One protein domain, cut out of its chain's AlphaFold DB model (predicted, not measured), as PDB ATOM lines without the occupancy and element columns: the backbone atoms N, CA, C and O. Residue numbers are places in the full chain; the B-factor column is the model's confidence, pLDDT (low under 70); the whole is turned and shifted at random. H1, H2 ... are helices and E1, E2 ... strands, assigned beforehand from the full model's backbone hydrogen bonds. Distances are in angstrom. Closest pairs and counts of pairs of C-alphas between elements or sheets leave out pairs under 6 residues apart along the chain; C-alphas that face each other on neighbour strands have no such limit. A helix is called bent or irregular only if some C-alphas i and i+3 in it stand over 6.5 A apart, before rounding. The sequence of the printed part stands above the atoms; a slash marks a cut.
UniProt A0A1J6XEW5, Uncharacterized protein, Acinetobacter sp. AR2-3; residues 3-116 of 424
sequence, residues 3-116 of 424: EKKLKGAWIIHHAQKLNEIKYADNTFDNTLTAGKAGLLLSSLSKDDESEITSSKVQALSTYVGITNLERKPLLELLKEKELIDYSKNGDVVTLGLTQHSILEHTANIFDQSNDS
ATOM      1  N   GLU A   3     151.217 164.052 231.948       85.19
ATOM      2  CA  GLU A   3     152.317 163.884 230.992       85.19
ATOM      3  C   GLU A   3     152.271 162.467 230.393       85.19
ATOM      4  O   GLU A   3     152.191 161.485 231.132       85.19
ATOM      5  N   LYS A   4     152.303 162.335 229.057       89.56
ATOM      6  CA  LYS A   4     152.102 161.036 228.383       89.56
ATOM      7  C   LYS A   4     153.117 159.981 228.811       89.56
ATOM      8  O   LYS A   4     152.738 158.845 229.081       89.56
ATOM      9  N   LYS A   5     154.387 160.369 228.918       89.94
ATOM     10  CA  LYS A   5     155.467 159.490 229.371       89.94
ATOM     11  C   LYS A   5     155.193 158.936 230.772       89.94
ATOM     12  O   LYS A   5     155.236 157.725 230.978       89.94
ATOM     13  N   LEU A   6     154.820 159.816 231.702       90.44
ATOM     14  CA  LEU A   6     154.454 159.444 233.067       90.44
ATOM     15  C   LEU A   6     153.236 158.510 233.086       90.44
ATOM     16  O   LEU A   6     153.199 157.556 233.862       90.44
ATOM     17  N   LYS A   7     152.245 158.750 232.212       93.50
ATOM     18  CA  LYS A   7     151.067 157.876 232.081       93.50
ATOM     19  C   LYS A   7     151.484 156.472 231.659       93.50
ATOM     20  O   LYS A   7     151.085 155.501 232.293       93.50
ATOM     21  N   GLY A   8     152.330 156.377 230.633       93.00
ATOM     22  CA  GLY A   8     152.882 155.115 230.142       93.00
ATOM     23  C   GLY A   8     153.625 154.335 231.224       93.00
ATOM     24  O   GLY A   8     153.441 153.128 231.348       93.00
ATOM     25  N   ALA A   9     154.403 155.029 232.056       92.00
ATOM     26  CA  ALA A   9     155.108 154.420 233.179       92.00
ATOM     27  C   ALA A   9     154.144 153.815 234.216       92.00
ATOM     28  O   ALA A   9     154.311 152.662 234.619       92.00
ATOM     29  N   TRP A  10     153.086 154.542 234.591       94.19
ATOM     30  CA  TRP A  10     152.055 154.009 235.486       94.19
ATOM     31  C   TRP A  10     151.281 152.837 234.886       94.19
ATOM     32  O   TRP A  10     150.998 151.885 235.613       94.19
ATOM     33  N   ILE A  11     150.989 152.868 233.583       94.62
ATOM     34  CA  ILE A  11     150.343 151.756 232.868       94.62
ATOM     35  C   ILE A  11     151.210 150.494 232.947       94.62
ATOM     36  O   ILE A  11     150.707 149.432 233.309       94.62
ATOM     37  N   ILE A  12     152.519 150.604 232.682       92.50
ATOM     38  CA  ILE A  12     153.453 149.474 232.817       92.50
ATOM     39  C   ILE A  12     153.478 148.960 234.259       92.50
ATOM     40  O   ILE A  12     153.338 147.756 234.473       92.50
ATOM     41  N   HIS A  13     153.596 149.855 235.244       91.75
ATOM     42  CA  HIS A  13     153.561 149.485 236.661       91.75
ATOM     43  C   HIS A  13     152.280 148.716 237.022       91.75
ATOM     44  O   HIS A  13     152.329 147.670 237.668       91.75
ATOM     45  N   HIS A  14     151.118 149.211 236.590       92.31
ATOM     46  CA  HIS A  14     149.836 148.577 236.885       92.31
ATOM     47  C   HIS A  14     149.715 147.217 236.192       92.31
ATOM     48  O   HIS A  14     149.289 146.256 236.827       92.31
ATOM     49  N   ALA A  15     150.157 147.092 234.939       90.81
ATOM     50  CA  ALA A  15     150.183 145.812 234.232       90.81
ATOM     51  C   ALA A  15     151.086 144.778 234.924       90.81
ATOM     52  O   ALA A  15     150.723 143.606 235.011       90.81
ATOM     53  N   GLN A  16     152.235 145.198 235.465       86.94
ATOM     54  CA  GLN A  16     153.096 144.324 236.269       86.94
ATOM     55  C   GLN A  16     152.374 143.833 237.530       86.94
ATOM     56  O   GLN A  16     152.391 142.635 237.797       86.94
ATOM     57  N   LYS A  17     151.676 144.719 238.253       86.81
ATOM     58  CA  LYS A  17     150.876 144.346 239.432       86.81
ATOM     59  C   LYS A  17     149.718 143.412 239.100       86.81
ATOM     60  O   LYS A  17     149.508 142.422 239.791       86.81
ATOM     61  N   LEU A  18     149.011 143.673 238.006       87.31
ATOM     62  CA  LEU A  18     147.922 142.819 237.531       87.31
ATOM     63  C   LEU A  18     148.412 141.409 237.171       87.31
ATOM     64  O   LEU A  18     147.739 140.434 237.493       87.31
ATOM     65  N   ASN A  19     149.605 141.277 236.581       83.00
ATOM     66  CA  ASN A  19     150.200 139.973 236.260       83.00
ATOM     67  C   ASN A  19     150.532 139.121 237.500       83.00
ATOM     68  O   ASN A  19     150.653 137.901 237.383       83.00
ATOM     69  N   GLU A  20     150.684 139.728 238.681       80.94
ATOM     70  CA  GLU A  20     150.929 139.005 239.939       80.94
ATOM     71  C   GLU A  20     149.639 138.364 240.499       80.94
ATOM     72  O   GLU A  20     149.696 137.513 241.394       80.94
ATOM     73  N   ILE A  21     148.468 138.722 239.958       79.88
ATOM     74  CA  ILE A  21     147.156 138.348 240.492       79.88
ATOM     75  C   ILE A  21     146.539 137.236 239.659       79.88
ATOM     76  O   ILE A  21     146.380 137.331 238.448       79.88
ATOM     77  N   LYS A  22     146.133 136.156 240.332       68.50
ATOM     78  CA  LYS A  22     145.601 134.955 239.669       68.50
ATOM     79  C   LYS A  22     144.159 135.094 239.169       68.50
ATOM     80  O   LYS A  22     143.758 134.317 238.310       68.50
ATOM     81  N   TYR A  23     143.391 136.029 239.728       68.25
ATOM     82  CA  TYR A  23     141.950 136.181 239.489       68.25
ATOM     83  C   TYR A  23     141.542 137.658 239.428       68.25
ATOM     84  O   TYR A  23     140.659 138.088 240.168       68.25
ATOM     85  N   ALA A  24     142.223 138.450 238.599       68.88
ATOM     86  CA  ALA A  24     141.741 139.788 238.273       68.88
ATOM     87  C   ALA A  24     140.515 139.671 237.353       68.88
ATOM     88  O   ALA A  24     140.465 138.783 236.500       68.88
ATOM     89  N   ASP A  25     139.523 140.533 237.555       79.56
ATOM     90  CA  ASP A  25     138.454 140.703 236.576       79.56
ATOM     91  C   ASP A  25     138.942 141.546 235.383       79.56
ATOM     92  O   ASP A  25     140.076 142.030 235.352       79.56
ATOM     93  N   ASN A  26     138.066 141.728 234.400       84.38
ATOM     94  CA  ASN A  26     138.394 142.385 233.138       84.38
ATOM     95  C   ASN A  26     138.371 143.926 233.217       84.38
ATOM     96  O   ASN A  26     138.473 144.598 232.192       84.38
ATOM     97  N   THR A  27     138.213 144.517 234.410       88.31
ATOM     98  CA  THR A  27     138.084 145.979 234.563       88.31
ATOM     99  C   THR A  27     139.346 146.721 234.124       88.31
ATOM    100  O   THR A  27     139.262 147.860 233.680       88.31
ATOM    101  N   PHE A  28     140.516 146.081 234.230       91.06
ATOM    102  CA  PHE A  28     141.815 146.675 233.897       91.06
ATOM    103  C   PHE A  28     142.450 146.087 232.619       91.06
ATOM    104  O   PHE A  28     143.676 146.093 232.466       91.06
ATOM    105  N   ASP A  29     141.639 145.552 231.698       90.62
ATOM    106  CA  ASP A  29     142.120 144.882 230.480       90.62
ATOM    107  C   ASP A  29     142.871 145.828 229.526       90.62
ATOM    108  O   ASP A  29     143.846 145.403 228.889       90.62
ATOM    109  N   ASN A  30     142.493 147.113 229.443       92.38
ATOM    110  CA  ASN A  30     143.217 148.071 228.596       92.38
ATOM    111  C   ASN A  30     144.587 148.386 229.195       92.38
ATOM    112  O   ASN A  30     145.586 148.424 228.475       92.38
ATOM    113  N   THR A  31     144.655 148.560 230.516       93.44
ATOM    114  CA  THR A  31     145.904 148.733 231.268       93.44
ATOM    115  C   THR A  31     146.821 147.538 231.049       93.44
ATOM    116  O   THR A  31     148.003 147.710 230.744       93.44
ATOM    117  N   LEU A  32     146.276 146.322 231.147       91.56
ATOM    118  CA  LEU A  32     147.034 145.091 230.956       91.56
ATOM    119  C   LEU A  32     147.550 144.965 229.518       91.56
ATOM    120  O   LEU A  32     148.737 144.711 229.313       91.56
ATOM    121  N   THR A  33     146.683 145.191 228.529       93.25
ATOM    122  CA  THR A  33     147.030 145.143 227.100       93.25
ATOM    123  C   THR A  33     148.107 146.162 226.754       93.25
ATOM    124  O   THR A  33     149.156 145.800 226.218       93.25
ATOM    125  N   ALA A  34     147.888 147.431 227.105       94.75
ATOM    126  CA  ALA A  34     148.817 148.510 226.808       94.75
ATOM    127  C   ALA A  34     150.156 148.318 227.530       94.75
ATOM    128  O   ALA A  34     151.211 148.439 226.910       94.75
ATOM    129  N   GLY A  35     150.133 147.947 228.813       93.12
ATOM    130  CA  GLY A  35     151.350 147.709 229.585       93.12
ATOM    131  C   GLY A  35     152.158 146.516 229.072       93.12
ATOM    132  O   GLY A  35     153.377 146.626 228.935       93.12
ATOM    133  N   LYS A  36     151.506 145.403 228.697       92.81
ATOM    134  CA  LYS A  36     152.185 144.262 228.055       92.81
ATOM    135  C   LYS A  36     152.750 144.629 226.683       92.81
ATOM    136  O   LYS A  36     153.870 144.227 226.376       92.81
ATOM    137  N   ALA A  37     152.028 145.416 225.884       93.94
ATOM    138  CA  ALA A  37     152.533 145.924 224.610       93.94
ATOM    139  C   ALA A  37     153.784 146.799 224.811       93.94
ATOM    140  O   ALA A  37     154.783 146.599 224.122       93.94
ATOM    141  N   GLY A  38     153.770 147.700 225.798       92.00
ATOM    142  CA  GLY A  38     154.916 148.535 226.170       92.00
ATOM    143  C   GLY A  38     156.132 147.734 226.640       92.00
ATOM    144  O   GLY A  38     157.253 147.991 226.200       92.00
ATOM    145  N   LEU A  39     155.918 146.719 227.486       89.56
ATOM    146  CA  LEU A  39     156.975 145.813 227.953       89.56
ATOM    147  C   LEU A  39     157.573 144.983 226.812       89.56
ATOM    148  O   LEU A  39     158.795 144.865 226.717       89.56
ATOM    149  N   LEU A  40     156.732 144.447 225.922       90.62
ATOM    150  CA  LEU A  40     157.187 143.720 224.738       90.62
ATOM    151  C   LEU A  40     158.017 144.623 223.831       90.62
ATOM    152  O   LEU A  40     159.126 144.259 223.448       90.62
ATOM    153  N   LEU A  41     157.495 145.811 223.527       89.88
ATOM    154  CA  LEU A  41     158.159 146.787 222.677       89.88
ATOM    155  C   LEU A  41     159.522 147.183 223.248       89.88
ATOM    156  O   LEU A  41     160.511 147.187 222.520       89.88
ATOM    157  N   SER A  42     159.580 147.435 224.559       87.00
ATOM    158  CA  SER A  42     160.828 147.691 225.270       87.00
ATOM    159  C   SER A  42     161.807 146.532 225.138       87.00
ATOM    160  O   SER A  42     162.977 146.761 224.840       87.00
ATOM    161  N   SER A  43     161.340 145.296 225.321       84.69
ATOM    162  CA  SER A  43     162.186 144.109 225.216       84.69
ATOM    163  C   SER A  43     162.743 143.901 223.806       84.69
ATOM    164  O   SER A  43     163.853 143.397 223.677       84.69
ATOM    165  N   LEU A  44     161.990 144.277 222.769       85.38
ATOM    166  CA  LEU A  44     162.406 144.170 221.372       85.38
ATOM    167  C   LEU A  44     163.355 145.310 220.973       85.38
ATOM    168  O   LEU A  44     164.344 145.075 220.297       85.38
ATOM    169  N   SER A  45     163.121 146.544 221.427       80.25
ATOM    170  CA  SER A  45     163.932 147.716 221.037       80.25
ATOM    171  C   SER A  45     165.371 147.711 221.563       80.25
ATOM    172  O   SER A  45     166.143 148.614 221.263       80.25
ATOM    173  N   LYS A  46     165.694 146.755 222.432       69.75
ATOM    174  CA  LYS A  46     166.999 146.614 223.086       69.75
ATOM    175  C   LYS A  46     167.986 145.780 222.292       69.75
ATOM    176  O   LYS A  46     169.157 145.727 222.647       69.75
ATOM    177  N   ASP A  47     167.502 145.076 221.280       62.47
ATOM    178  CA  ASP A  47     168.371 144.305 220.423       62.47
ATOM    179  C   ASP A  47     169.158 145.254 219.520       62.47
ATOM    180  O   ASP A  47     168.569 146.008 218.747       62.47
ATOM    181  N   ASP A  48     170.488 145.218 219.617       59.97
ATOM    182  CA  ASP A  48     171.368 145.922 218.675       59.97
ATOM    183  C   ASP A  48     171.322 145.269 217.274       59.97
ATOM    184  O   ASP A  48     171.880 145.798 216.307       59.97
ATOM    185  N   GLU A  49     170.676 144.102 217.153       63.69
ATOM    186  CA  GLU A  49     170.385 143.461 215.878       63.69
ATOM    187  C   GLU A  49     169.313 144.247 215.111       63.69
ATOM    188  O   GLU A  49     168.235 144.557 215.615       63.69
ATOM    189  N   SER A  50     169.581 144.511 213.830       68.19
ATOM    190  CA  SER A  50     168.615 145.149 212.930       68.19
ATOM    191  C   SER A  50     167.346 144.317 212.706       68.19
ATOM    192  O   SER A  50     166.348 144.853 212.237       68.19
ATOM    193  N   GLU A  51     167.394 143.015 212.997       81.69
ATOM    194  CA  GLU A  51     166.289 142.069 212.859       81.69
ATOM    195  C   GLU A  51     166.389 141.000 213.956       81.69
ATOM    196  O   GLU A  51     167.430 140.370 214.129       81.69
ATOM    197  N   ILE A  52     165.296 140.791 214.689       85.81
ATOM    198  CA  ILE A  52     165.206 139.897 215.844       85.81
ATOM    199  C   ILE A  52     164.542 138.604 215.394       85.81
ATOM    200  O   ILE A  52     163.377 138.597 214.996       85.81
ATOM    201  N   THR A  53     165.263 137.492 215.498       88.50
ATOM    202  CA  THR A  53     164.737 136.189 215.066       88.50
ATOM    203  C   THR A  53     163.481 135.768 215.836       88.50
ATOM    204  O   THR A  53     163.356 136.019 217.037       88.50
ATOM    205  N   SER A  54     162.572 135.038 215.188       87.88
ATOM    206  CA  SER A  54     161.325 134.529 215.792       87.88
ATOM    207  C   SER A  54     161.528 133.770 217.121       87.88
ATOM    208  O   SER A  54     160.759 133.932 218.075       87.88
ATOM    209  N   SER A  55     162.610 132.990 217.245       87.94
ATOM    210  CA  SER A  55     162.961 132.291 218.493       87.94
ATOM    211  C   SER A  55     163.366 133.256 219.613       87.94
ATOM    212  O   SER A  55     162.982 133.059 220.769       87.94
ATOM    213  N   LYS A  56     164.091 134.329 219.277       87.56
ATOM    214  CA  LYS A  56     164.478 135.394 220.209       87.56
ATOM    215  C   LYS A  56     163.266 136.232 220.613       87.56
ATOM    216  O   LYS A  56     163.069 136.450 221.805       87.56
ATOM    217  N   VAL A  57     162.373 136.567 219.679       89.06
ATOM    218  CA  VAL A  57     161.075 137.211 219.967       89.06
ATOM    219  C   VAL A  57     160.261 136.382 220.963       89.06
ATOM    220  O   VAL A  57     159.709 136.924 221.924       89.06
ATOM    221  N   GLN A  58     160.205 135.059 220.784       88.94
ATOM    222  CA  GLN A  58     159.534 134.160 221.723       88.94
ATOM    223  C   GLN A  58     160.177 134.183 223.118       88.94
ATOM    224  O   GLN A  58     159.448 134.245 224.114       88.94
ATOM    225  N   ALA A  59     161.509 134.145 223.202       86.38
ATOM    226  CA  ALA A  59     162.232 134.205 224.471       86.38
ATOM    227  C   ALA A  59     161.995 135.540 225.198       86.38
ATOM    228  O   ALA A  59     161.630 135.533 226.372       86.38
ATOM    229  N   LEU A  60     162.108 136.662 224.483       86.38
ATOM    230  CA  LEU A  60     161.871 138.015 224.998       86.38
ATOM    231  C   LEU A  60     160.422 138.200 225.471       86.38
ATOM    232  O   LEU A  60     160.192 138.698 226.568       86.38
ATOM    233  N   SER A  61     159.442 137.710 224.704       87.62
ATOM    234  CA  SER A  61     158.026 137.743 225.106       87.62
ATOM    235  C   SER A  61     157.784 136.953 226.395       87.62
ATOM    236  O   SER A  61     157.138 137.432 227.321       87.62
ATOM    237  N   THR A  62     158.338 135.740 226.476       85.56
ATOM    238  CA  THR A  62     158.197 134.886 227.666       85.56
ATOM    239  C   THR A  62     158.852 135.538 228.882       85.56
ATOM    240  O   THR A  62     158.313 135.472 229.985       85.56
ATOM    241  N   TYR A  63     159.995 136.196 228.674       78.56
ATOM    242  CA  TYR A  63     160.725 136.908 229.713       78.56
ATOM    243  C   TYR A  63     159.884 138.025 230.345       78.56
ATOM    244  O   TYR A  63     159.853 138.119 231.566       78.56
ATOM    245  N   VAL A  64     159.115 138.785 229.556       79.81
ATOM    246  CA  VAL A  64     158.191 139.826 230.060       79.81
ATOM    247  C   VAL A  64     156.829 139.303 230.534       79.81
ATOM    248  O   VAL A  64     155.909 140.089 230.755       79.81
ATOM    249  N   GLY A  65     156.672 137.988 230.699       80.50
ATOM    250  CA  GLY A  65     155.428 137.389 231.194       80.50
ATOM    251  C   GLY A  65     154.291 137.353 230.166       80.50
ATOM    252  O   GLY A  65     153.129 137.222 230.546       80.50
ATOM    253  N   ILE A  66     154.601 137.458 228.870       87.69
ATOM    254  CA  ILE A  66     153.613 137.334 227.793       87.69
ATOM    255  C   ILE A  66     153.466 135.866 227.410       87.69
ATOM    256  O   ILE A  66     154.431 135.182 227.057       87.69
ATOM    257  N   THR A  67     152.228 135.380 227.448       88.06
ATOM    258  CA  THR A  67     151.913 133.998 227.088       88.06
ATOM    259  C   THR A  67     151.942 133.782 225.572       88.06
ATOM    260  O   THR A  67     151.853 134.710 224.768       88.06
ATOM    261  N   ASN A  68     152.010 132.517 225.147       87.50
ATOM    262  CA  ASN A  68     151.965 132.174 223.721       87.50
ATOM    263  C   ASN A  68     150.673 132.642 223.024       87.50
ATOM    264  O   ASN A  68     150.717 132.933 221.831       87.50
ATOM    265  N   LEU A  69     149.550 132.707 223.748       90.12
ATOM    266  CA  LEU A  69     148.259 133.139 223.202       90.12
ATOM    267  C   LEU A  69     148.186 134.661 223.035       90.12
ATOM    268  O   LEU A  69     147.586 135.137 222.078       90.12
ATOM    269  N   GLU A  70     148.833 135.413 223.925       92.06
ATOM    270  CA  GLU A  70     148.854 136.881 223.904       92.06
ATOM    271  C   GLU A  70     149.883 137.444 222.918       92.06
ATOM    272  O   GLU A  70     149.691 138.529 222.371       92.06
ATOM    273  N   ARG A  71     150.973 136.708 222.659       92.44
ATOM    274  CA  ARG A  71     152.102 137.205 221.859       92.44
ATOM    275  C   ARG A  71     151.685 137.692 220.474       92.44
ATOM    276  O   ARG A  71     152.075 138.782 220.074       92.44
ATOM    277  N   LYS A  72     150.928 136.882 219.728       92.25
ATOM    278  CA  LYS A  72     150.543 137.232 218.354       92.25
ATOM    279  C   LYS A  72     149.629 138.473 218.313       92.25
ATOM    280  O   LYS A  72     150.001 139.401 217.602       92.25
ATOM    281  N   PRO A  73     148.532 138.548 219.092       94.31
ATOM    282  CA  PRO A  73     147.719 139.763 219.183       94.31
ATOM    283  C   PRO A  73     148.517 141.021 219.555       94.31
ATOM    284  O   PRO A  73     148.309 142.074 218.963       94.31
ATOM    285  N   LEU A  74     149.467 140.919 220.493       95.00
ATOM    286  CA  LEU A  74     150.297 142.062 220.889       95.00
ATOM    287  C   LEU A  74     151.253 142.509 219.774       95.00
ATOM    288  O   LEU A  74     151.423 143.706 219.566       95.00
ATOM    289  N   LEU A  75     151.856 141.577 219.031       93.44
ATOM    290  CA  LEU A  75     152.683 141.916 217.866       93.44
ATOM    291  C   LEU A  75     151.850 142.543 216.739       93.44
ATOM    292  O   LEU A  75     152.302 143.491 216.102       93.44
ATOM    293  N   GLU A  76     150.633 142.049 216.504       94.00
ATOM    294  CA  GLU A  76     149.700 142.634 215.533       94.00
ATOM    295  C   GLU A  76     149.307 144.063 215.931       94.00
ATOM    296  O   GLU A  76     149.374 144.960 215.093       94.00
ATOM    297  N   LEU A  77     149.015 144.296 217.214       94.38
ATOM    298  CA  LEU A  77     148.746 145.628 217.759       94.38
ATOM    299  C   LEU A  77     149.942 146.574 217.572       94.38
ATOM    300  O   LEU A  77     149.781 147.684 217.072       94.38
ATOM    301  N   LEU A  78     151.154 146.147 217.938       93.75
ATOM    302  CA  LEU A  78     152.363 146.967 217.778       93.75
ATOM    303  C   LEU A  78     152.665 147.283 216.304       93.75
ATOM    304  O   LEU A  78     153.149 148.374 216.000       93.75
ATOM    305  N   LYS A  79     152.358 146.352 215.396       93.62
ATOM    306  CA  LYS A  79     152.475 146.555 213.949       93.62
ATOM    307  C   LYS A  79     151.426 147.530 213.416       93.62
ATOM    308  O   LYS A  79     151.770 148.395 212.619       93.62
ATOM    309  N   GLU A  80     150.175 147.430 213.864       92.88
ATOM    310  CA  GLU A  80     149.113 148.389 213.522       92.88
ATOM    311  C   GLU A  80     149.494 149.817 213.937       92.88
ATOM    312  O   GLU A  80     149.209 150.770 213.218       92.88
ATOM    313  N   LYS A  81     150.186 149.966 215.074       91.12
ATOM    314  CA  LYS A  81     150.711 151.257 215.544       91.12
ATOM    315  C   LYS A  81     152.025 151.683 214.876       91.12
ATOM    316  O   LYS A  81     152.604 152.675 215.310       91.12
ATOM    317  N   GLU A  82     152.493 150.953 213.862       91.44
ATOM    318  CA  GLU A  82     153.725 151.234 213.109       91.44
ATOM    319  C   GLU A  82     154.988 151.303 213.994       91.44
ATOM    320  O   GLU A  82     155.923 152.049 213.717       91.44
ATOM    321  N   LEU A  83     155.029 150.524 215.083       91.25
ATOM    322  CA  LEU A  83     156.165 150.498 216.022       91.25
ATOM    323  C   LEU A  83     157.145 149.365 215.717       91.25
ATOM    324  O   LEU A  83     158.327 149.433 216.066       91.25
ATOM    325  N   ILE A  84     156.637 148.322 215.066       91.88
ATOM    326  CA  ILE A  84     157.403 147.182 214.583       91.88
ATOM    327  C   ILE A  84     156.932 146.794 213.183       91.88
ATOM    328  O   ILE A  84     155.795 147.066 212.797       91.88
ATOM    329  N   ASP A  85     157.775 146.061 212.469       88.50
ATOM    330  CA  ASP A  85     157.350 145.216 211.357       88.50
ATOM    331  C   ASP A  85     157.855 143.790 211.589       88.50
ATOM    332  O   ASP A  85     158.746 143.561 212.409       88.50
ATOM    333  N   TYR A  86     157.273 142.813 210.902       85.50
ATOM    334  CA  TYR A  86     157.771 141.448 210.959       85.50
ATOM    335  C   TYR A  86     157.600 140.686 209.649       85.50
ATOM    336  O   TYR A  86     156.618 140.846 208.913       85.50
ATOM    337  N   SER A  87     158.585 139.835 209.373       79.62
ATOM    338  CA  SER A  87     158.679 139.025 208.166       79.62
ATOM    339  C   SER A  87     157.659 137.879 208.173       79.62
ATOM    340  O   SER A  87     157.082 137.518 209.201       79.62
ATOM    341  N   LYS A  88     157.459 137.230 207.018       74.31
ATOM    342  CA  LYS A  88     156.610 136.024 206.923       74.31
ATOM    343  C   LYS A  88     157.102 134.870 207.809       74.31
ATOM    344  O   LYS A  88     156.313 133.984 208.123       74.31
ATOM    345  N   ASN A  89     158.375 134.894 208.204       75.44
ATOM    346  CA  ASN A  89     159.000 133.882 209.053       75.44
ATOM    347  C   ASN A  89     158.856 134.203 210.556       75.44
ATOM    348  O   ASN A  89     159.184 133.365 211.394       75.44
ATOM    349  N   GLY A  90     158.313 135.379 210.895       76.38
ATOM    350  CA  GLY A  90     158.091 135.825 212.271       76.38
ATOM    351  C   GLY A  90     159.258 136.592 212.890       76.38
ATOM    352  O   GLY A  90     159.242 136.810 214.099       76.38
ATOM    353  N   ASP A  91     160.249 136.987 212.090       85.06
ATOM    354  CA  ASP A  91     161.353 137.841 212.537       85.06
ATOM    355  C   ASP A  91     160.878 139.292 212.625       85.06
ATOM    356  O   ASP A  91     160.110 139.728 211.769       85.06
ATOM    357  N   VAL A  92     161.290 140.022 213.660       87.94
ATOM    358  CA  VAL A  92     160.754 141.344 214.015       87.94
ATOM    359  C   VAL A  92     161.819 142.425 213.859       87.94
ATOM    360  O   VAL A  92     162.948 142.264 214.312       87.94
ATOM    361  N   VAL A  93     161.438 143.565 213.288       87.50
ATOM    362  CA  VAL A  93     162.251 144.786 213.209       87.50
ATOM    363  C   VAL A  93     161.561 145.884 214.013       87.50
ATOM    364  O   VAL A  93     160.353 146.085 213.876       87.50
ATOM    365  N   THR A  94     162.312 146.606 214.846       85.12
ATOM    366  CA  THR A  94     161.788 147.755 215.602       85.12
ATOM    367  C   THR A  94     162.048 149.071 214.872       85.12
ATOM    368  O   THR A  94     163.077 149.242 214.216       85.12
ATOM    369  N   LEU A  95     161.105 150.013 214.957       82.12
ATOM    370  CA  LEU A  95     161.131 151.241 214.158       82.12
ATOM    371  C   LEU A  95     161.503 152.461 215.011       82.12
ATOM    372  O   LEU A  95     160.645 153.116 215.593       82.12
ATOM    373  N   GLY A  96     162.803 152.778 215.070       67.81
ATOM    374  CA  GLY A  96     163.301 154.078 215.554       67.81
ATOM    375  C   GLY A  96     162.884 154.439 216.984       67.81
ATOM    376  O   GLY A  96     162.490 155.576 217.247       67.81
ATOM    377  N   LEU A  97     162.943 153.476 217.905       79.31
ATOM    378  CA  LEU A  97     162.409 153.629 219.255       79.31
ATOM    379  C   LEU A  97     163.456 154.148 220.241       79.31
ATOM    380  O   LEU A  97     164.614 153.737 220.244       79.31
ATOM    381  N   THR A  98     163.013 155.024 221.137       74.81
ATOM    382  CA  THR A  98     163.750 155.421 222.335       74.81
ATOM    383  C   THR A  98     162.961 154.995 223.567       74.81
ATOM    384  O   THR A  98     161.748 154.804 223.511       74.81
ATOM    385  N   GLN A  99     163.620 154.923 224.720       71.38
ATOM    386  CA  GLN A  99     162.941 154.683 225.999       71.38
ATOM    387  C   GLN A  99     161.781 155.660 226.262       71.38
ATOM    388  O   GLN A  99     160.737 155.260 226.768       71.38
ATOM    389  N   HIS A 100     161.953 156.936 225.897       79.69
ATOM    390  CA  HIS A 100     160.913 157.950 226.073       79.69
ATOM    391  C   HIS A 100     159.720 157.680 225.153       79.69
ATOM    392  O   HIS A 100     158.584 157.662 225.625       79.69
ATOM    393  N   SER A 101     159.978 157.395 223.871       86.88
ATOM    394  CA  SER A 101     158.899 157.134 222.920       86.88
ATOM    395  C   SER A 101     158.130 155.857 223.261       86.88
ATOM    396  O   SER A 101     156.916 155.840 223.112       86.88
ATOM    397  N   ILE A 102     158.769 154.818 223.812       89.94
ATOM    398  CA  ILE A 102     158.076 153.585 224.241       89.94
ATOM    399  C   ILE A 102     156.993 153.869 225.290       89.94
ATOM    400  O   ILE A 102     155.878 153.356 225.178       89.94
ATOM    401  N   LEU A 103     157.289 154.699 226.293       91.44
ATOM    402  CA  LEU A 103     156.311 155.066 227.322       91.44
ATOM    403  C   LEU A 103     155.170 155.904 226.730       91.44
ATOM    404  O   LEU A 103     154.002 155.663 227.031       91.44
ATOM    405  N   GLU A 104     155.482 156.837 225.834       92.50
ATOM    406  CA  GLU A 104     154.457 157.614 225.130       92.50
ATOM    407  C   GLU A 104     153.570 156.735 224.240       92.50
ATOM    408  O   GLU A 104     152.350 156.891 224.247       92.50
ATOM    409  N   HIS A 105     154.150 155.775 223.514       93.56
ATOM    410  CA  HIS A 105     153.401 154.806 222.716       93.56
ATOM    411  C   HIS A 105     152.525 153.910 223.589       93.56
ATOM    412  O   HIS A 105     151.380 153.658 223.228       93.56
ATOM    413  N   THR A 106     153.011 153.504 224.763       94.19
ATOM    414  CA  THR A 106     152.221 152.747 225.743       94.19
ATOM    415  C   THR A 106     150.984 153.532 226.182       94.19
ATOM    416  O   THR A 106     149.874 153.000 226.164       94.19
ATOM    417  N   ALA A 107     151.149 154.818 226.507       94.62
ATOM    418  CA  ALA A 107     150.027 155.694 226.836       94.62
ATOM    419  C   ALA A 107     149.059 155.870 225.656       94.62
ATOM    420  O   ALA A 107     147.850 155.816 225.848       94.62
ATOM    421  N   ASN A 108     149.575 156.020 224.431       93.81
ATOM    422  CA  ASN A 108     148.738 156.146 223.237       93.81
ATOM    423  C   ASN A 108     147.925 154.872 222.957       93.81
ATOM    424  O   ASN A 108     146.764 154.980 222.577       93.81
ATOM    425  N   ILE A 109     148.511 153.683 223.144       93.94
ATOM    426  CA  ILE A 109     147.795 152.404 223.013       93.94
ATOM    427  C   ILE A 109     146.647 152.357 224.022       93.94
ATOM    428  O   ILE A 109     145.515 152.087 223.638       93.94
ATOM    429  N   PHE A 110     146.923 152.692 225.284       93.50
ATOM    430  CA  PHE A 110     145.904 152.744 226.329       93.50
ATOM    431  C   PHE A 110     144.774 153.731 226.002       93.50
ATOM    432  O   PHE A 110     143.602 153.374 226.085       93.50
ATOM    433  N   ASP A 111     145.115 154.955 225.590       91.12
ATOM    434  CA  ASP A 111     144.139 156.006 225.281       91.12
ATOM    435  C   ASP A 111     143.243 155.646 224.087       91.12
ATOM    436  O   ASP A 111     142.089 156.056 224.048       91.12
ATOM    437  N   GLN A 112     143.762 154.885 223.118       86.25
ATOM    438  CA  GLN A 112     143.018 154.459 221.927       86.25
ATOM    439  C   GLN A 112     142.133 153.235 222.165       86.25
ATOM    440  O   GLN A 112     141.195 153.018 221.407       86.25
ATOM    441  N   SER A 113     142.437 152.419 223.175       76.69
ATOM    442  CA  SER A 113     141.596 151.281 223.567       76.69
ATOM    443  C   SER A 113     140.458 151.689 224.505       76.69
ATOM    444  O   SER A 113     139.510 150.928 224.697       76.69
ATOM    445  N   ASN A 114     140.526 152.889 225.082       64.44
ATOM    446  CA  ASN A 114     139.580 153.355 226.083       64.44
ATOM    447  C   ASN A 114     138.413 154.140 225.453       64.44
ATOM    448  O   ASN A 114     138.274 155.344 225.647       64.44
ATOM    449  N   ASP A 115     137.564 153.436 224.701       56.53
ATOM    450  CA  ASP A 115     136.294 153.964 224.170       56.53
ATOM    451  C   ASP A 115     135.123 153.815 225.172       56.53
ATOM    452  O   ASP A 115     133.971 154.130 224.861       56.53
ATOM    453  N   SER A 116     135.387 153.296 226.379       51.03
ATOM    454  CA  SER A 116     134.345 152.922 227.338       51.03
ATOM    455  C   SER A 116     134.050 154.022 228.360       51.03
ATOM    456  O   SER A 116     134.924 154.759 228.804       51.03
TER     457      SER A 116
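This is residues 3 to 116 of the 424 residues of an uncharacterized protein of Acinetobacter sp. AR2-3 (UniProt A0A1J6XEW5). Helix H2 runs through the middle of a compact body, with H1 and H4 crossing it on opposite sides, H5 running back beside it and H3 packed at its last residues. A small hairpin, E1 and E2, sits by the last residues of H4. The 114 printed residues, mostly helix by class, run H1, H2, H3, H4, E1, E2, H5, with E1 and E2 antiparallel. The radius of gyration of the C-alphas is 13.4 A; the spans are 35 by 31 by 22 A.

H1, residues 4 to 19, begins at C-alpha 4 (152.102, 161.036, 228.383) and is 22.6 A long. H2, residues 26 to 44, is 26.8 A long, with a kink of 26 degrees near residue 33; it is irregular, C-alphas 27 and 30 being 8.1 A apart. H3 is residues 54 to 63. H4, residues 68 to 80, spans 19.4 A and is only just irregular, C-alphas 69 and 72 being 6.7 A apart. E1 is residues 84 to 86 and E2 92 to 94. H5, residues 99 to 113, spans 21.8 A to C-alpha 113 (141.596, 151.281, 223.567).

H2 is the hub, touching four helices. With residues 31 to 39 alone it touches H1, only just about perpendicular at 72 degrees; the closest C-alphas, of Ile 12 and Gly 35, are 4.2 A apart. It touches H5 at a shallow tilt of 30 degrees, opposite ways, closest at the C-alphas of Gly 38 and Thr 106, 5.0 A. Residues 33 to 41 touch residues 74 to 78 of H4, closest at the C-alphas of Ala 37 and Leu 74, 5.8 A. Residues 40 to 44 touch H3, closest at the C-alphas of Leu 40 and Ser 61, 6.0 A. H1 and H4 are apart. In the hairpin E1 and E2, N 85 and O 93 are within hydrogen-bond range at 2.9 A. Every O i to N i+4 pair is within range in H1 and H3, against 13 of 15 in H2, 7 of 9 in H4 and 10 of 11 in H5.

The C-alphas farthest apart, of Glu 49 and Ser 116, are 39.0 A apart. The printed part has no cut and no long link. Confidence is under 70 at residues 22 to 24, 46 to 50, 96 and 114 to 116.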